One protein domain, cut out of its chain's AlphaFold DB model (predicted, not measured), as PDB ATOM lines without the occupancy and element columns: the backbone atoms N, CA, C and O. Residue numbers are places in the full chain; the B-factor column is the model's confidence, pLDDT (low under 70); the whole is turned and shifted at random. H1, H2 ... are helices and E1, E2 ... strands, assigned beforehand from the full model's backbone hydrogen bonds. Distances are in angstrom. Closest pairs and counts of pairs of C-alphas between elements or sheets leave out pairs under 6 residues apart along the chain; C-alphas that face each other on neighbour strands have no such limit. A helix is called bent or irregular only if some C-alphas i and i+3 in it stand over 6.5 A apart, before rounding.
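This is residues 337 to 409 of the 410 residues of an uncharacterized protein of Ruminococcaceae bacterium TF06-43 (UniProt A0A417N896). One long helix, H4, runs along one side of a small cluster, and four shorter helices pack on it, most of them crossed to one another. H1 and H2 make a pair running opposite ways, both crossing H4; H3 runs back against the direction of H4; H5 meets the last residues of H4 at a corner, and the link of residues 391 to 401 loops out beyond that end before H5. The printed part has 73 residues with five named helices and one named strand, in the order H1, E1, H2, H3, H4, H5, and its class is mostly helix. It is compact, with a radius of gyration of the C-alphas of 11.2 A and spans of 30 by 27 by 18 A.

H4, residues 376 to 390, is the longest helix, 20.8 A from C-alpha 376 at (28.815, 17.031, 33.324) to C-alpha 390 at (31.116, 7.569, 51.666). H2, residues 349 to 360, measures 15.8 A and is irregular, with C-alphas 352 and 355 7.3 A apart. H3, residues 364 to 373, measures 14.3 A. H1, residues 337 to 344, measures 10.5 A and begins at C-alpha 337, (38.525, 22.365, 43.729). H5, residues 402 to 408, measures 10.3 A. E1, residues 346 to 348, measures 7.0 A and pairs with no named strand.

H4 is the hub, touching the four other helices. H4 and H2 touch about perpendicular at 88 degrees, with closest C-alphas Leu 386 and Pro 356 at 5.9 A. H4 and H1 touch about perpendicular at 85 degrees, closest at Leu 382 and Leu 344, 7.5 A. H3 and H4 form a helical hairpin but only just touch, with 3 pairs of C-alphas within 8 A; the closest are Leu 371 and Ala 379 at 5.4 A, and the shallow tilt of 32 degrees, opposite ways, is only just short of steep. H4 and H5 touch at a steep tilt of 58 degrees, opposite ways, closest at Trp 390 and Gly 402, 4.7 A. H1 and H2 touch at a shallow tilt of 25 degrees, opposite ways, with the C-alphas of Trp 343 and His 351 closest at 5.4 A. H3 and H5 touch about perpendicular at 90 degrees, closest at Ser 364 and Leu 407, 5.2 A. E1 and H4 are apart. In H1, H3, H4 and H5 every O i to N i+4 pair is within hydrogen-bond range; in H2 5 of 8 are.

The two C-alphas farthest apart, of Ala 375 and Asp 397, are 31.3 A apart. The printed part has no cut. The link from H4 to H5, 11 residues, is long; the other links are tight. The mean pLDDT of the printed part is 94.5, and no printed residue is under 70.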
ATOM      1  N   SER A 337      38.273  22.487  45.170       94.88
ATOM      2  CA  SER A 337      38.525  22.365  43.729       94.88
ATOM      3  C   SER A 337      39.887  21.744  43.413       94.88
ATOM      4  O   SER A 337      39.969  20.924  42.508       94.88
ATOM      5  N   GLN A 338      40.935  22.079  44.175       93.94
ATOM      6  CA  GLN A 338      42.263  21.470  44.018       93.94
ATOM      7  C   GLN A 338      42.261  19.985  44.392       93.94
ATOM      8  O   GLN A 338      42.881  19.176  43.713       93.94
ATOM      9  N   LEU A 339      41.534  19.600  45.445       94.75
ATOM     10  CA  LEU A 339      41.387  18.187  45.810       94.75
ATOM     11  C   LEU A 339      40.645  17.396  44.728       94.75
ATOM     12  O   LEU A 339      41.024  16.272  44.417       94.75
ATOM     13  N   VAL A 340      39.602  17.992  44.150       96.12
ATOM     14  CA  VAL A 340      38.838  17.403  43.044       96.12
ATOM     15  C   VAL A 340      39.690  17.274  41.780       96.12
ATOM     16  O   VAL A 340      39.618  16.251  41.109       96.12
ATOM     17  N   GLU A 341      40.523  18.269  41.474       95.00
ATOM     18  CA  GLU A 341      41.498  18.196  40.382       95.00
ATOM     19  C   GLU A 341      42.465  17.022  40.578       95.00
ATOM     20  O   GLU A 341      42.614  16.198  39.679       95.00
ATOM     21  N   CYS A 342      43.054  16.884  41.772       94.94
ATOM     22  CA  CYS A 342      43.901  15.736  42.100       94.94
ATOM     23  C   CYS A 342      43.139  14.406  41.983       94.94
ATOM     24  O   CYS A 342      43.702  13.416  41.520       94.94
ATOM     25  N   TRP A 343      41.862  14.372  42.374       96.19
ATOM     26  CA  TRP A 343      41.040  13.159  42.333       96.19
ATOM     27  C   TRP A 343      40.801  12.688  40.899       96.19
ATOM     28  O   TRP A 343      40.991  11.514  40.597       96.19
ATOM     29  N   LEU A 344      40.485  13.617  39.994       96.56
ATOM     30  CA  LEU A 344      40.281  13.332  38.570       96.56
ATOM     31  C   LEU A 344      41.557  12.871  37.847       96.56
ATOM     32  O   LEU A 344      41.471  12.300  36.764       96.56
ATOM     33  N   LEU A 345      42.728  13.152  38.420       96.31
ATOM     34  CA  LEU A 345      44.039  12.841  37.849       96.31
ATOM     35  C   LEU A 345      44.771  11.730  38.611       96.31
ATOM     36  O   LEU A 345      45.969  11.559  38.414       96.31
ATOM     37  N   SER A 346      44.092  10.992  39.487       95.88
ATOM     38  CA  SER A 346      44.701   9.905  40.258       95.88
ATOM     39  C   SER A 346      43.966   8.586  40.077       95.88
ATOM     40  O   SER A 346      42.809   8.556  39.659       95.88
ATOM     41  N   ALA A 347      44.645   7.490  40.401       95.50
ATOM     42  CA  ALA A 347      44.083   6.146  40.499       95.50
ATOM     43  C   ALA A 347      44.665   5.429  41.721       95.50
ATOM     44  O   ALA A 347      45.721   5.825  42.202       95.50
ATOM     45  N   GLY A 348      44.007   4.367  42.190       94.06
ATOM     46  CA  GLY A 348      44.472   3.582  43.334       94.06
ATOM     47  C   GLY A 348      44.172   4.239  44.681       94.06
ATOM     48  O   GLY A 348      43.205   4.990  44.806       94.06
ATOM     49  N   GLU A 349      44.990   3.960  45.695       91.44
ATOM     50  CA  GLU A 349      44.759   4.370  47.094       91.44
ATOM     51  C   GLU A 349      44.455   5.873  47.263       91.44
ATOM     52  O   GLU A 349      43.593   6.270  48.062       91.44
ATOM     53  N   SER A 350      45.118   6.743  46.492       92.88
ATOM     54  CA  SER A 350      44.876   8.181  46.576       92.88
ATOM     55  C   SER A 350      43.491   8.568  46.054       92.88
ATOM     56  O   SER A 350      42.815   9.398  46.671       92.88
ATOM     57  N   HIS A 351      43.047   7.941  44.965       94.75
ATOM     58  CA  HIS A 351      41.741   8.159  44.342       94.75
ATOM     59  C   HIS A 351      40.601   7.511  45.139       94.75
ATOM     60  O   HIS A 351      39.548   8.117  45.342       94.75
ATOM     61  N   GLU A 352      40.822   6.287  45.613       92.81
ATOM     62  CA  GLU A 352      39.805   5.447  46.244       92.81
ATOM     63  C   GLU A 352      39.613   5.759  47.729       92.81
ATOM     64  O   GLU A 352      38.561   5.454  48.285       92.81
ATOM     65  N   TRP A 353      40.580   6.395  48.397       90.56
ATOM     66  CA  TRP A 353      40.476   6.633  49.838       90.56
ATOM     67  C   TRP A 353      40.982   7.997  50.300       90.56
ATOM     68  O   TRP A 353      40.238   8.754  50.938       90.56
ATOM     69  N   ARG A 354      42.232   8.347  49.972       91.56
ATOM     70  CA  ARG A 354      42.896   9.544  50.523       91.56
ATOM     71  C   ARG A 354      42.148  10.830  50.168       91.56
ATOM     72  O   ARG A 354      41.802  11.617  51.052       91.56
ATOM     73  N   LEU A 355      41.876  11.043  48.884       94.00
ATOM     74  CA  LEU A 355      41.214  12.247  48.390       94.00
ATOM     75  C   LEU A 355      39.725  12.303  48.760       94.00
ATOM     76  O   LEU A 355      39.301  13.358  49.236       94.00
ATOM     77  N   PRO A 356      38.934  11.213  48.675       94.56
ATOM     78  CA  PRO A 356      37.579  11.186  49.225       94.56
ATOM     79  C   PRO A 356      37.520  11.575  50.705       94.56
ATOM     80  O   PRO A 356      36.640  12.343  51.103       94.56
ATOM     81  N   ASN A 357      38.470  11.114  51.528       91.94
ATOM     82  CA  ASN A 357      38.555  11.517  52.933       91.94
ATOM     83  C   ASN A 357      38.828  13.025  53.083       91.94
ATOM     84  O   ASN A 357      38.157  13.711  53.856       91.94
ATOM     85  N   MET A 358      39.775  13.559  52.309       92.00
ATOM     86  CA  MET A 358      40.132  14.981  52.344       92.00
ATOM     87  C   MET A 358      39.000  15.885  51.854       92.00
ATOM     88  O   MET A 358      38.737  16.920  52.467       92.00
ATOM     89  N   ILE A 359      38.299  15.492  50.787       94.06
ATOM     90  CA  ILE A 359      37.143  16.217  50.243       94.06
ATOM     91  C   ILE A 359      35.999  16.224  51.262       94.06
ATOM     92  O   ILE A 359      35.356  17.257  51.459       94.06
ATOM     93  N   TYR A 360      35.770  15.113  51.969       92.88
ATOM     94  CA  TYR A 360      34.716  15.035  52.982       92.88
ATOM     95  C   TYR A 360      34.907  16.050  54.116       92.88
ATOM     96  O   TYR A 360      33.930  16.567  54.662       92.88
ATOM     97  N   ASN A 361      36.151  16.399  54.444       90.31
ATOM     98  CA  ASN A 361      36.465  17.375  55.488       90.31
ATOM     99  C   ASN A 361      36.305  18.841  55.045       90.31
ATOM    100  O   ASN A 361      36.467  19.749  55.863       90.31
ATOM    101  N   ARG A 362      35.934  19.103  53.784       90.94
ATOM    102  CA  ARG A 362      35.676  20.459  53.274       90.94
ATOM    103  C   ARG A 362      34.213  20.884  53.421       90.94
ATOM    104  O   ARG A 362      33.337  20.022  53.500       90.94
ATOM    105  N   PRO A 363      33.892  22.190  53.466       92.50
ATOM    106  CA  PRO A 363      32.504  22.653  53.519       92.50
ATOM    107  C   PRO A 363      31.660  22.128  52.348       92.50
ATOM    108  O   PRO A 363      32.106  22.105  51.201       92.50
ATOM    109  N   SER A 364      30.406  21.753  52.611       93.69
ATOM    110  CA  SER A 364      29.493  21.227  51.578       93.69
ATOM    111  C   SER A 364      29.245  22.224  50.439       93.69
ATOM    112  O   SER A 364      29.045  21.828  49.292       93.69
ATOM    113  N   ALA A 365      29.249  23.525  50.750       94.62
ATOM    114  CA  ALA A 365      29.047  24.597  49.786       94.62
ATOM    115  C   ALA A 365      30.177  24.643  48.750       94.62
ATOM    116  O   ALA A 365      29.898  24.817  47.567       94.62
ATOM    117  N   GLU A 366      31.421  24.415  49.180       94.69
ATOM    118  CA  GLU A 366      32.571  24.345  48.276       94.69
ATOM    119  C   GLU A 366      32.499  23.107  47.380       94.69
ATOM    120  O   GLU A 366      32.780  23.199  46.189       94.69
ATOM    121  N   LEU A 367      32.055  21.960  47.910       95.38
ATOM    122  CA  LEU A 367      31.851  20.756  47.097       95.38
ATOM    123  C   LEU A 367      30.760  20.965  46.039       95.38
ATOM    124  O   LEU A 367      30.936  20.573  44.886       95.38
ATOM    125  N   ARG A 368      29.656  21.632  46.397       96.00
ATOM    126  CA  ARG A 368      28.603  22.008  45.439       96.00
ATOM    127  C   ARG A 368      29.128  22.945  44.350       96.00
ATOM    128  O   ARG A 368      28.759  22.783  43.189       96.00
ATOM    129  N   GLU A 369      29.972  23.908  44.710       96.25
ATOM    130  CA  GLU A 369      30.606  24.824  43.755       96.25
ATOM    131  C   GLU A 369      31.588  24.099  42.825       96.25
ATOM    132  O   GLU A 369      31.547  24.312  41.611       96.25
ATOM    133  N   ALA A 370      32.408  23.194  43.368       95.94
ATOM    134  CA  ALA A 370      33.326  22.370  42.590       95.94
ATOM    135  C   ALA A 370      32.562  21.491  41.586       95.94
ATOM    136  O   ALA A 370      32.829  21.566  40.389       95.94
ATOM    137  N   LEU A 371      31.536  20.757  42.037       96.19
ATOM    138  CA  LEU A 371      30.674  19.936  41.172       96.19
ATOM    139  C   LEU A 371      30.009  20.756  40.058       96.19
ATOM    140  O   LEU A 371      29.951  20.309  38.916       96.19
ATOM    141  N   ALA A 372      29.527  21.965  40.366       96.19
ATOM    142  CA  ALA A 372      28.895  22.846  39.382       96.19
ATOM    143  C   ALA A 372      29.880  23.421  38.348       96.19
ATOM    144  O   ALA A 372      29.449  23.867  37.282       96.19
ATOM    145  N   SER A 373      31.174  23.436  38.668       96.75
ATOM    146  CA  SER A 373      32.239  23.955  37.803       96.75
ATOM    147  C   SER A 373      32.832  22.890  36.874       96.75
ATOM    148  O   SER A 373      33.499  23.241  35.902       96.75
ATOM    149  N   LEU A 374      32.589  21.606  37.152       97.38
ATOM    150  CA  LEU A 374      33.058  20.484  36.343       97.38
ATOM    151  C   LEU A 374      32.239  20.297  35.060       97.38
ATOM    152  O   LEU A 374      31.067  20.677  34.968       97.38
ATOM    153  N   ALA A 375      32.842  19.636  34.068       97.56
ATOM    154  CA  ALA A 375      32.074  19.104  32.951       97.56
ATOM    155  C   ALA A 375      31.045  18.072  33.467       97.56
ATOM    156  O   ALA A 375      31.339  17.351  34.423       97.56
ATOM    157  N   PRO A 376      29.859  17.936  32.835       97.25
ATOM    158  CA  PRO A 376      28.815  17.031  33.324       97.25
ATOM    159  C   PRO A 376      29.279  15.585  33.537       97.25
ATOM    160  O   PRO A 376      28.836  14.937  34.477       97.25
ATOM    161  N   GLU A 377      30.176  15.089  32.685       96.94
ATOM    162  CA  GLU A 377      30.726  13.733  32.786       96.94
ATOM    163  C   GLU A 377      31.633  13.583  34.016       96.94
ATOM    164  O   GLU A 377      31.431  12.668  34.808       96.94
ATOM    165  N   GLN A 378      32.533  14.545  34.247       97.31
ATOM    166  CA  GLN A 378      33.419  14.576  35.418       97.31
ATOM    167  C   GLN A 378      32.639  14.732  36.728       97.31
ATOM    168  O   GLN A 378      32.996  14.139  37.738       97.31
ATOM    169  N   ALA A 379      31.558  15.519  36.728       97.38
ATOM    170  CA  ALA A 379      30.712  15.679  37.908       97.38
ATOM    171  C   ALA A 379      30.015  14.362  38.292       97.38
ATOM    172  O   ALA A 379      29.952  14.022  39.471       97.38
ATOM    173  N   VAL A 380      29.517  13.613  37.298       97.38
ATOM    174  CA  VAL A 380      28.900  12.291  37.509       97.38
ATOM    175  C   VAL A 380      29.933  11.271  37.983       97.38
ATOM    176  O   VAL A 380      29.636  10.466  38.863       97.38
ATOM    177  N   GLU A 381      31.136  11.303  37.414       97.06
ATOM    178  CA  GLU A 381      32.244  10.437  37.815       97.06
ATOM    179  C   GLU A 381      32.675  10.701  39.261       97.06
ATOM    180  O   GLU A 381      32.708   9.768  40.065       97.06
ATOM    181  N   LEU A 382      32.891  11.970  39.622       97.69
ATOM    182  CA  LEU A 382      33.217  12.372  40.988       97.69
ATOM    183  C   LEU A 382      32.110  11.976  41.969       97.69
ATOM    184  O   LEU A 382      32.398  11.417  43.022       97.69
ATOM    185  N   GLU A 383      30.837  12.232  41.647       97.50
ATOM    186  CA  GLU A 383      29.725  11.791  42.497       97.50
ATOM    187  C   GLU A 383      29.758  10.275  42.710       97.50
ATOM    188  O   GLU A 383      29.638   9.815  43.846       97.50
ATOM    189  N   LYS A 384      29.943   9.499  41.638       96.94
ATOM    190  CA  LYS A 384      30.003   8.040  41.723       96.94
ATOM    191  C   LYS A 384      31.138   7.581  42.639       96.94
ATOM    192  O   LYS A 384      30.879   6.792  43.542       96.94
ATOM    193  N   GLY A 385      32.352   8.089  42.437       96.38
ATOM    194  CA  GLY A 385      33.514   7.698  43.234       96.38
ATOM    195  C   GLY A 385      33.403   8.110  44.703       96.38
ATOM    196  O   GLY A 385      33.664   7.311  45.597       96.38
ATOM    197  N   LEU A 386      32.907   9.318  44.986       97.44
ATOM    198  CA  LEU A 386      32.668   9.747  46.366       97.44
ATOM    199  C   LEU A 386      31.598   8.887  47.055       97.44
ATOM    200  O   LEU A 386      31.745   8.561  48.230       97.44
ATOM    201  N   ARG A 387      30.539   8.485  46.341       97.25
ATOM    202  CA  ARG A 387      29.515   7.572  46.874       97.25
ATOM    203  C   ARG A 387      30.060   6.178  47.156       97.25
ATOM    204  O   ARG A 387      29.698   5.609  48.177       97.25
ATOM    205  N   GLU A 388      30.924   5.641  46.295       96.00
ATOM    206  CA  GLU A 388      31.549   4.325  46.506       96.00
ATOM    207  C   GLU A 388      32.267   4.240  47.861       96.00
ATOM    208  O   GLU A 388      32.223   3.195  48.502       96.00
ATOM    209  N   VAL A 389      32.829   5.352  48.338       95.06
ATOM    210  CA  VAL A 389      33.545   5.420  49.619       95.06
ATOM    211  C   VAL A 389      32.642   5.852  50.772       95.06
ATOM    212  O   VAL A 389      32.650   5.237  51.839       95.06
ATOM    213  N   TRP A 390      31.884   6.937  50.590       96.81
ATOM    214  CA  TRP A 390      31.116   7.569  51.666       96.81
ATOM    215  C   TRP A 390      29.825   6.829  52.001       96.81
ATOM    216  O   TRP A 390      29.374   6.895  53.143       96.81
ATOM    217  N   ASP A 391      29.231   6.128  51.032       96.69
ATOM    218  CA  ASP A 391      28.031   5.320  51.256       96.69
ATOM    219  C   ASP A 391      28.383   3.868  51.650       96.69
ATOM    220  O   ASP A 391      27.477   3.077  51.935       96.69
ATOM    221  N   ASP A 392      29.675   3.504  51.707       95.06
ATOM    222  CA  ASP A 392      30.120   2.182  52.153       95.06
ATOM    223  C   ASP A 392      29.788   1.975  53.648       95.06
ATOM    224  O   ASP A 392      30.269   2.723  54.510       95.06
ATOM    225  N   PRO A 393      29.009   0.933  54.005       93.50
ATOM    226  CA  PRO A 393      28.728   0.594  55.395       93.50
ATOM    227  C   PRO A 393      29.972   0.382  56.270       93.50
ATOM    228  O   PRO A 393      29.882   0.574  57.483       93.50
ATOM    229  N   LEU A 394      31.112  -0.011  55.689       92.56
ATOM    230  CA  LEU A 394      32.384  -0.163  56.400       92.56
ATOM    231  C   LEU A 394      32.916   1.169  56.937       92.56
ATOM    232  O   LEU A 394      33.610   1.183  57.953       92.56
ATOM    233  N   HIS A 395      32.552   2.284  56.301       91.25
ATOM    234  CA  HIS A 395      33.032   3.623  56.637       91.25
ATOM    235  C   HIS A 395      31.945   4.521  57.246       91.25
ATOM    236  O   HIS A 395      32.165   5.717  57.425       91.25
ATOM    237  N   ALA A 396      30.786   3.967  57.619       90.38
ATOM    238  CA  ALA A 396      29.632   4.738  58.091       90.38
ATOM    239  C   ALA A 396      29.914   5.605  59.338       90.38
ATOM    240  O   ALA A 396      29.308   6.666  59.496       90.38
ATOM    241  N   ASP A 397      30.836   5.181  60.208       90.81
ATOM    242  CA  ASP A 397      31.262   5.968  61.375       90.81
ATOM    243  C   ASP A 397      32.151   7.163  60.984       90.81
ATOM    244  O   ASP A 397      32.160   8.184  61.673       90.81
ATOM    245  N   MET A 398      32.886   7.050  59.873       89.81
ATOM    246  CA  MET A 398      33.755   8.105  59.338       89.81
ATOM    247  C   MET A 398      32.987   9.085  58.445       89.81
ATOM    248  O   MET A 398      33.241  10.290  58.502       89.81
ATOM    249  N   PHE A 399      32.024   8.588  57.667       92.81
ATOM    250  CA  PHE A 399      31.194   9.363  56.740       92.81
ATOM    251  C   PHE A 399      29.706   9.275  57.127       92.81
ATOM    252  O   PHE A 399      28.900   8.647  56.435       92.81
ATOM    253  N   PRO A 400      29.302   9.872  58.264       91.50
ATOM    254  CA  PRO A 400      27.958   9.703  58.802       91.50
ATOM    255  C   PRO A 400      26.869  10.200  57.844       91.50
ATOM    256  O   PRO A 400      26.755  11.392  57.558       91.50
ATOM    257  N   GLY A 401      26.012   9.271  57.413       90.94
ATOM    258  CA  GLY A 401      24.897   9.542  56.501       90.94
ATOM    259  C   GLY A 401      25.284   9.618  55.020       90.94
ATOM    260  O   GLY A 401      24.399   9.851  54.196       90.94
ATOM    261  N   GLY A 402      26.562   9.407  54.697       94.62
ATOM    262  CA  GLY A 402      27.061   9.296  53.333       94.62
ATOM    263  C   GLY A 402      26.990  10.586  52.516       94.62
ATOM    264  O   GLY A 402      26.949  11.705  53.042       94.62
ATOM    265  N   TYR A 403      26.980  10.422  51.198       96.25
ATOM    266  CA  TYR A 403      27.102  11.508  50.229       96.25
ATOM    267  C   TYR A 403      25.958  12.520  50.299       96.25
ATOM    268  O   TYR A 403      26.187  13.732  50.356       96.25
ATOM    269  N   ASP A 404      24.713  12.046  50.355       95.62
ATOM    270  CA  ASP A 404      23.547  12.935  50.360       95.62
ATOM    271  C   ASP A 404      23.458  13.747  51.659       95.62
ATOM    272  O   ASP A 404      23.089  14.928  51.636       95.62
ATOM    273  N   ALA A 405      23.844  13.149  52.794       95.00
ATOM    274  CA  ALA A 405      23.946  13.868  54.058       95.00
ATOM    275  C   ALA A 405      25.053  14.924  54.002       95.00
ATOM    276  O   ALA A 405      24.833  16.050  54.448       95.00
ATOM    277  N   LYS A 406      26.205  14.600  53.399       94.62
ATOM    278  CA  LYS A 406      27.312  15.544  53.234       94.62
ATOM    279  C   LYS A 406      26.931  16.757  52.391       94.62
ATOM    280  O   LYS A 406      27.220  17.883  52.793       94.62
ATOM    281  N   LEU A 407      26.278  16.560  51.246       93.56
ATOM    282  CA  LEU A 407      25.854  17.668  50.379       93.56
ATOM    283  C   LEU A 407      24.754  18.536  50.997       93.56
ATOM    284  O   LEU A 407      24.651  19.718  50.662       93.56
ATOM    285  N   SER A 408      23.940  17.946  51.874       92.25
ATOM    286  CA  SER A 408      22.846  18.625  52.572       92.25
ATOM    287  C   SER A 408      23.264  19.246  53.907       92.25
ATOM    288  O   SER A 408      22.451  19.932  54.526       92.25
ATOM    289  N   ALA A 409      24.484  18.974  54.379       83.62
ATOM    290  CA  ALA A 409      25.057  19.654  55.532       83.62
ATOM    291  C   ALA A 409      25.287  21.126  55.167       83.62
ATOM    292  O   ALA A 409      25.677  21.407  54.041       83.62
TER     293      ALA A 409